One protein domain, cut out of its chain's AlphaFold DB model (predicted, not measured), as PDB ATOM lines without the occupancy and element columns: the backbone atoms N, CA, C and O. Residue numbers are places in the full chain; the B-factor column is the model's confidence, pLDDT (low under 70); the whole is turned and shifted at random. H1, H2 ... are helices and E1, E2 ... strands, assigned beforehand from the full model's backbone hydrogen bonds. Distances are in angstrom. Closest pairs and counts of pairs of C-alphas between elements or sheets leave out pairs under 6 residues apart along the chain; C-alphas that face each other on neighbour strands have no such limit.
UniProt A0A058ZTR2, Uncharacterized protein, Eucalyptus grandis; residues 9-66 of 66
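What this domain is: This is residues 9 to 66 of the 66 residues of an uncharacterized protein of Eucalyptus grandis (UniProt A0A058ZTR2). A strand hairpin, E1 and E2, and two helices, H1 and H2, make a loose body, from which an outstretched link leads to a lone helix, H3, sticking out far away. The 58 printed residues hold E1, E2, H1, H2 and H3 in that order, a mixed class with an antiparallel sheet E1 - E2. The whole is loose, radius of gyration of the C-alphas 14.6 A, spanning 43 by 24 by 22 A.

Where its parts are: E1, residues 9 to 15, begins at C-alpha 9 (-6.098, 19.403, -41.934) and measures 19.4 A; E2, 17 to 25, 23.5 A; H1, 26 to 30, 8.1 A; H2, 32 to 45, 19.8 A; H3, 58 to 65, 10.7 A, ends at C-alpha 65 (0.513, 38.244, -34.770).

How they stand to each other: E1 and E2 form an antiparallel hairpin at 156 degrees, with N 11 and O 22 2.9 A apart, within hydrogen-bond range. H1 and H2 are close but not clearly touching; their closest C-alphas, Tyr 28 and Phe 34, are 6.4 A apart. H2 and H3 are apart. In H2 and H3 every O i to N i+4 pair is within hydrogen-bond range; in H1 0 of 1, but 2 of 2 O i to N i+3 pairs.

The domain as a whole: The printed part has no cut. The link H2 to H3 is long; residues 53 to 66 stand free. Residues 47 to 52 have pLDDT under 70.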
ATOM      1  N   PHE A   9      -6.864  19.908 -43.071       84.75
ATOM      2  CA  PHE A   9      -6.098  19.403 -41.934       84.75
ATOM      3  C   PHE A   9      -6.417  17.925 -41.702       84.75
ATOM      4  O   PHE A   9      -7.441  17.408 -42.153       84.75
ATOM      5  N   SER A  10      -5.495  17.226 -41.046       86.31
ATOM      6  CA  SER A  10      -5.648  15.808 -40.747       86.31
ATOM      7  C   SER A  10      -6.387  15.618 -39.428       86.31
ATOM      8  O   SER A  10      -5.985  16.192 -38.423       86.31
ATOM      9  N   VAL A  11      -7.386  14.740 -39.416       87.69
ATOM     10  CA  VAL A  11      -8.079  14.280 -38.204       87.69
ATOM     11  C   VAL A  11      -7.939  12.769 -38.112       87.69
ATOM     12  O   VAL A  11      -8.126  12.074 -39.109       87.69
ATOM     13  N   ILE A  12      -7.606  12.255 -36.932       87.25
ATOM     14  CA  ILE A  12      -7.604  10.818 -36.658       87.25
ATOM     15  C   ILE A  12      -8.774  10.532 -35.728       87.25
ATOM     16  O   ILE A  12      -8.912  11.155 -34.683       87.25
ATOM     17  N   THR A  13      -9.621   9.600 -36.140       89.19
ATOM     18  CA  THR A  13     -10.679   9.062 -35.285       89.19
ATOM     19  C   THR A  13     -10.111   7.921 -34.457       89.19
ATOM     20  O   THR A  13      -9.447   7.037 -34.996       89.19
ATOM     21  N   ILE A  14     -10.376   7.963 -33.158       82.94
ATOM     22  CA  ILE A  14     -10.078   6.918 -32.181       82.94
ATOM     23  C   ILE A  14     -11.398   6.614 -31.472       82.94
ATOM     24  O   ILE A  14     -12.097   7.526 -31.043       82.94
ATOM     25  N   GLY A  15     -11.828   5.354 -31.479       78.06
ATOM     26  CA  GLY A  15     -13.168   4.969 -31.036       78.06
ATOM     27  C   GLY A  15     -13.383   3.462 -31.132       78.06
ATOM     28  O   GLY A  15     -12.427   2.692 -31.099       78.06
ATOM     29  N   ARG A  16     -14.638   3.015 -31.267       75.00
ATOM     30  CA  ARG A  16     -14.937   1.585 -31.464       75.00
ATOM     31  C   ARG A  16     -14.574   1.158 -32.889       75.00
ATOM     32  O   ARG A  16     -15.404   1.235 -33.791       75.00
ATOM     33  N   GLY A  17     -13.331   0.727 -33.069       85.12
ATOM     34  CA  GLY A  17     -12.793   0.214 -34.326       85.12
ATOM     35  C   GLY A  17     -11.355   0.662 -34.563       85.12
ATOM     36  O   GLY A  17     -10.754   1.341 -33.732       85.12
ATOM     37  N   GLU A  18     -10.822   0.285 -35.720       92.75
ATOM     38  CA  GLU A  18      -9.478   0.686 -36.129       92.75
ATOM     39  C   GLU A  18      -9.387   2.205 -36.340       92.75
ATOM     40  O   GLU A  18     -10.271   2.786 -36.989       92.75
ATOM     41  N   PRO A  19      -8.316   2.857 -35.853       90.12
ATOM     42  CA  PRO A  19      -8.095   4.270 -36.095       90.12
ATOM     43  C   PRO A  19      -8.104   4.602 -37.585       90.12
ATOM     44  O   PRO A  19      -7.446   3.949 -38.401       90.12
ATOM     45  N   ARG A  20      -8.824   5.662 -37.957       92.75
ATOM     46  CA  ARG A  20      -8.891   6.126 -39.350       92.75
ATOM     47  C   ARG A  20      -8.547   7.602 -39.464       92.75
ATOM     48  O   ARG A  20      -9.049   8.424 -38.698       92.75
ATOM     49  N   LYS A  21      -7.713   7.918 -40.458       90.00
ATOM     50  CA  LYS A  21      -7.272   9.273 -40.810       90.00
ATOM     51  C   LYS A  21      -8.171   9.878 -41.891       90.00
ATOM     52  O   LYS A  21      -8.434   9.239 -42.908       90.00
ATOM     53  N   PHE A  22      -8.582  11.124 -41.691       89.25
ATOM     54  CA  PHE A  22      -9.395  11.917 -42.610       89.25
ATOM     55  C   PHE A  22      -8.700  13.238 -42.938       89.25
ATOM     56  O   PHE A  22      -8.010  13.810 -42.095       89.25
ATOM     57  N   PHE A  23      -8.929  13.749 -44.149       88.00
ATOM     58  CA  PHE A  23      -8.571  15.114 -44.531       88.00
ATOM     59  C   PHE A  23      -9.829  15.976 -44.496       88.00
ATOM     60  O   PHE A  23     -10.730  15.811 -45.318       88.00
ATOM     61  N   VAL A  24      -9.896  16.887 -43.533       89.19
ATOM     62  CA  VAL A  24     -11.061  17.737 -43.288       89.19
ATOM     63  C   VAL A  24     -10.759  19.140 -43.798       89.19
ATOM     64  O   VAL A  24      -9.700  19.696 -43.517       89.19
ATOM     65  N   ALA A  25     -11.667  19.713 -44.589       90.31
ATOM     66  CA  ALA A  25     -11.506  21.071 -45.101       90.31
ATOM     67  C   ALA A  25     -11.573  22.096 -43.957       90.31
ATOM     68  O   ALA A  25     -12.398  21.966 -43.053       90.31
ATOM     69  N   PHE A  26     -10.775  23.161 -44.030       87.69
ATOM     70  CA  PHE A  26     -10.716  24.203 -42.994       87.69
ATOM     71  C   PHE A  26     -12.074  24.859 -42.716       87.69
ATOM     72  O   PHE A  26     -12.327  25.266 -41.589       87.69
ATOM     73  N   ARG A  27     -12.984  24.903 -43.698       89.00
ATOM     74  CA  ARG A  27     -14.352  25.414 -43.501       89.00
ATOM     75  C   ARG A  27     -15.143  24.681 -42.409       89.00
ATOM     76  O   ARG A  27     -16.109  25.229 -41.903       89.00
ATOM     77  N   TYR A  28     -14.763  23.458 -42.034       90.69
ATOM     78  CA  TYR A  28     -15.419  22.745 -40.935       90.69
ATOM     79  C   TYR A  28     -15.018  23.270 -39.554       90.69
ATOM     80  O   TYR A  28     -15.741  23.016 -38.598       90.69
ATOM     81  N   LEU A  29     -13.952  24.072 -39.445       87.81
ATOM     82  CA  LEU A  29     -13.600  24.762 -38.199       87.81
ATOM     83  C   LEU A  29     -14.635  25.826 -37.798       87.81
ATOM     84  O   LEU A  29     -14.611  26.285 -36.667       87.81
ATOM     85  N   SER A  30     -15.562  26.205 -38.687       88.69
ATOM     86  CA  SER A  30     -16.716  27.054 -38.358       88.69
ATOM     87  C   SER A  30     -18.049  26.295 -38.331       88.69
ATOM     88  O   SER A  30     -19.104  26.906 -38.172       88.69
ATOM     89  N   HIS A  31     -18.036  24.965 -38.482       94.12
ATOM     90  CA  HIS A  31     -19.246  24.148 -38.488       94.12
ATOM     91  C   HIS A  31     -19.617  23.744 -37.046       94.12
ATOM     92  O   HIS A  31     -18.857  22.995 -36.427       94.12
ATOM     93  N   PRO A  32     -20.772  24.161 -36.487       94.94
ATOM     94  CA  PRO A  32     -21.047  23.995 -35.054       94.94
ATOM     95  C   PRO A  32     -21.016  22.542 -34.546       94.94
ATOM     96  O   PRO A  32     -20.450  22.298 -33.483       94.94
ATOM     97  N   PRO A  33     -21.538  21.539 -35.282       95.06
ATOM     98  CA  PRO A  33     -21.347  20.136 -34.911       95.06
ATOM     99  C   PRO A  33     -19.884  19.692 -34.835       95.06
ATOM    100  O   PRO A  33     -19.552  18.845 -34.017       95.06
ATOM    101  N   PHE A  34     -19.015  20.247 -35.682       91.94
ATOM    102  CA  PHE A  34     -17.596  19.908 -35.670       91.94
ATOM    103  C   PHE A  34     -16.890  20.551 -34.475       91.94
ATOM    104  O   PHE A  34     -16.093  19.891 -33.824       91.94
ATOM    105  N   LEU A  35     -17.254  21.790 -34.128       90.00
ATOM    106  CA  LEU A  35     -16.770  22.453 -32.914       90.00
ATOM    107  C   LEU A  35     -17.094  21.643 -31.653       90.00
ATOM    108  O   LEU A  35     -16.195  21.365 -30.878       90.00
ATOM    109  N   LYS A  36     -18.324  21.127 -31.520       92.94
ATOM    110  CA  LYS A  36     -18.688  20.245 -30.394       92.94
ATOM    111  C   LYS A  36     -17.827  18.979 -30.305       92.94
ATOM    112  O   LYS A  36     -17.586  18.482 -29.211       92.94
ATOM    113  N   LEU A  37     -17.392  18.432 -31.444       90.56
ATOM    114  CA  LEU A  37     -16.476  17.286 -31.465       90.56
ATOM    115  C   LEU A  37     -15.068  17.685 -31.019       90.56
ATOM    116  O   LEU A  37     -14.413  16.894 -30.350       90.56
ATOM    117  N   LEU A  38     -14.608  18.887 -31.380       88.25
ATOM    118  CA  LEU A  38     -13.331  19.418 -30.905       88.25
ATOM    119  C   LEU A  38     -13.364  19.670 -29.396       88.25
ATOM    120  O   LEU A  38     -12.421  19.273 -28.723       88.25
ATOM    121  N   ASP A  39     -14.457  20.229 -28.869       88.94
ATOM    122  CA  ASP A  39     -14.642  20.432 -27.426       88.94
ATOM    123  C   ASP A  39     -14.607  19.089 -26.674       88.94
ATOM    124  O   ASP A  39     -13.943  18.951 -25.649       88.94
ATOM    125  N   ALA A  40     -15.285  18.062 -27.203       89.00
ATOM    126  CA  ALA A  40     -15.249  16.718 -26.626       89.00
ATOM    127  C   ALA A  40     -13.839  16.108 -26.684       89.00
ATOM    128  O   ALA A  40     -13.375  15.522 -25.708       89.00
ATOM    129  N   ALA A  41     -13.135  16.278 -27.808       85.44
ATOM    130  CA  ALA A  41     -11.767  15.797 -27.961       85.44
ATOM    131  C   ALA A  41     -10.793  16.513 -27.009       85.44
ATOM    132  O   ALA A  41      -9.895  15.873 -26.465       85.44
ATOM    133  N   GLU A  42     -10.974  17.812 -26.770       85.94
ATOM    134  CA  GLU A  42     -10.208  18.561 -25.772       85.94
ATOM    135  C   GLU A  42     -10.441  18.016 -24.363       85.94
ATOM    136  O   GLU A  42      -9.482  17.781 -23.632       85.94
ATOM    137  N   GLN A  43     -11.700  17.788 -23.991       87.75
ATOM    138  CA  GLN A  43     -12.056  17.270 -22.669       87.75
ATOM    139  C   GLN A  43     -11.512  15.857 -22.427       87.75
ATOM    140  O   GLN A  43     -11.093  15.551 -21.311       87.75
ATOM    141  N   GLU A  44     -11.522  14.997 -23.448       86.00
ATOM    142  CA  GLU A  44     -11.099  13.598 -23.331       86.00
ATOM    143  C   GLU A  44      -9.578  13.416 -23.457       86.00
ATOM    144  O   GLU A  44      -8.987  12.634 -22.713       86.00
ATOM    145  N   PHE A  45      -8.928  14.140 -24.375       82.00
ATOM    146  CA  PHE A  45      -7.522  13.907 -24.736       82.00
ATOM    147  C   PHE A  45      -6.588  15.083 -24.415       82.00
ATOM    148  O   PHE A  45      -5.368  14.903 -24.400       82.00
ATOM    149  N   GLY A  46      -7.130  16.277 -24.165       75.62
ATOM    150  CA  GLY A  46      -6.374  17.526 -24.054       75.62
ATOM    151  C   GLY A  46      -5.788  18.003 -25.391       75.62
ATOM    152  O   GLY A  46      -5.418  17.218 -26.265       75.62
ATOM    153  N   PHE A  47      -5.620  19.318 -25.564       65.25
ATOM    154  CA  PHE A  47      -4.893  19.874 -26.714       65.25
ATOM    155  C   PHE A  47      -3.372  19.845 -26.502       65.25
ATOM    156  O   PHE A  47      -2.729  20.888 -26.431       65.25
ATOM    157  N   ASN A  48      -2.762  18.659 -26.411       57.84
ATOM    158  CA  ASN A  48      -1.302  18.572 -26.231       57.84
ATOM    159  C   ASN A  48      -0.510  18.323 -27.535       57.84
ATOM    160  O   ASN A  48       0.716  18.360 -27.518       57.84
ATOM    161  N   GLN A  49      -1.170  18.054 -28.676       59.72
ATOM    162  CA  GLN A  49      -0.494  17.637 -29.927       59.72
ATOM    163  C   GLN A  49      -1.005  18.323 -31.211       59.72
ATOM    164  O   GLN A  49      -1.082  17.715 -32.278       59.72
ATOM    165  N   GLY A  50      -1.324  19.615 -31.138       61.09
ATOM    166  CA  GLY A  50      -1.655  20.444 -32.303       61.09
ATOM    167  C   GLY A  50      -0.442  21.166 -32.899       61.09
ATOM    168  O   GLY A  50      -0.406  22.392 -32.881       61.09
ATOM    169  N   ILE A  51       0.577  20.454 -33.400       62.19
ATOM    170  CA  ILE A  51       1.750  21.120 -34.002       62.19
ATOM    171  C   ILE A  51       1.431  21.541 -35.443       62.19
ATOM    172  O   ILE A  51       1.398  20.717 -36.360       62.19
ATOM    173  N   LEU A  52       1.227  22.843 -35.650       64.62
ATOM    174  CA  LEU A  52       1.144  23.460 -36.972       64.62
ATOM    175  C   LEU A  52       2.535  23.942 -37.401       64.62
ATOM    176  O   LEU A  52       3.069  24.898 -36.843       64.62
ATOM    177  N   VAL A  53       3.118  23.291 -38.409       71.81
ATOM    178  CA  VAL A  53       4.402  23.709 -38.989       71.81
ATOM    179  C   VAL A  53       4.145  24.767 -40.059       71.81
ATOM    180  O   VAL A  53       3.475  24.502 -41.058       71.81
ATOM    181  N   ILE A  54       4.683  25.966 -39.849       74.88
ATOM    182  CA  ILE A  54       4.592  27.093 -40.784       74.88
ATOM    183  C   ILE A  54       6.000  27.353 -41.337       74.88
ATOM    184  O   ILE A  54       6.946  27.393 -40.551       74.88
ATOM    185  N   PRO A  55       6.184  27.511 -42.663       80.56
ATOM    186  CA  PRO A  55       7.501  27.712 -43.265       80.56
ATOM    187  C   PRO A  55       7.971  29.168 -43.111       80.56
ATOM    188  O   PRO A  55       8.192  29.859 -44.101       80.56
ATOM    189  N   CYS A  56       8.088  29.649 -41.875       88.31
ATOM    190  CA  CYS A  56       8.596  30.981 -41.556       88.31
ATOM    191  C   CYS A  56       9.433  30.959 -40.274       88.31
ATOM    192  O   CYS A  56       9.290  30.070 -39.429       88.31
ATOM    193  N   GLY A  57      10.302  31.957 -40.115       93.38
ATOM    194  CA  GLY A  57      11.066  32.134 -38.881       93.38
ATOM    195  C   GLY A  57      10.191  32.658 -37.727       93.38
ATOM    196  O   GLY A  57       9.183  33.322 -37.982       93.38
ATOM    197  N   PRO A  58      10.583  32.442 -36.455       91.00
ATOM    198  CA  PRO A  58       9.836  32.942 -35.296       91.00
ATOM    199  C   PRO A  58       9.576  34.455 -35.334       91.00
ATOM    200  O   PRO A  58       8.457  34.895 -35.081       91.00
ATOM    201  N   SER A  59      10.578  35.252 -35.723       96.12
ATOM    202  CA  SER A  59      10.459  36.714 -35.802       96.12
ATOM    203  C   SER A  59       9.435  37.174 -36.843       96.12
ATOM    204  O   SER A  59       8.748  38.174 -36.650       96.12
ATOM    205  N   GLU A  60       9.322  36.441 -37.951       95.56
ATOM    206  CA  GLU A  60       8.345  36.733 -38.998       95.56
ATOM    207  C   GLU A  60       6.926  36.434 -38.517       95.56
ATOM    208  O   GLU A  60       6.036  37.271 -38.685       95.56
ATOM    209  N   LEU A  61       6.732  35.292 -37.852       92.12
ATOM    210  CA  LEU A  61       5.444  34.938 -37.263       92.12
ATOM    211  C   LEU A  61       5.014  35.955 -36.200       92.12
ATOM    212  O   LEU A  61       3.876  36.417 -36.222       92.12
ATOM    213  N   GLN A  62       5.927  36.359 -35.313       93.50
ATOM    214  CA  GLN A  62       5.638  37.339 -34.266       93.50
ATOM    215  C   GLN A  62       5.142  38.672 -34.846       93.50
ATOM    216  O   GLN A  62       4.178  39.236 -34.339       93.50
ATOM    217  N   ARG A  63       5.738  39.140 -35.950       95.12
ATOM    218  CA  ARG A  63       5.324  40.380 -36.626       95.12
ATOM    219  C   ARG A  63       3.913  40.304 -37.217       95.12
ATOM    220  O   ARG A  63       3.258  41.330 -37.312       95.12
ATOM    221  N   ILE A  64       3.467  39.122 -37.647       89.19
ATOM    222  CA  ILE A  64       2.117  38.915 -38.204       89.19
ATOM    223  C   ILE A  64       1.057  38.894 -37.095       89.19
ATOM    224  O   ILE A  64      -0.075  39.301 -37.328       89.19
ATOM    225  N   LEU A  65       1.417  38.384 -35.915       88.38
ATOM    226  CA  LEU A  65       0.513  38.244 -34.770       88.38
ATOM    227  C   LEU A  65       0.399  39.512 -33.904       88.38
ATOM    228  O   LEU A  65      -0.426  39.527 -32.994       88.38
ATOM    229  N   SER A  66       1.241  40.523 -34.148       81.25
ATOM    230  CA  SER A  66       1.258  41.812 -33.435       81.25
ATOM    231  C   SER A  66       0.343  42.827 -34.110       81.25
ATOM    232  O   SER A  66      -0.294  43.610 -33.374       81.25
TER     233      SER A  66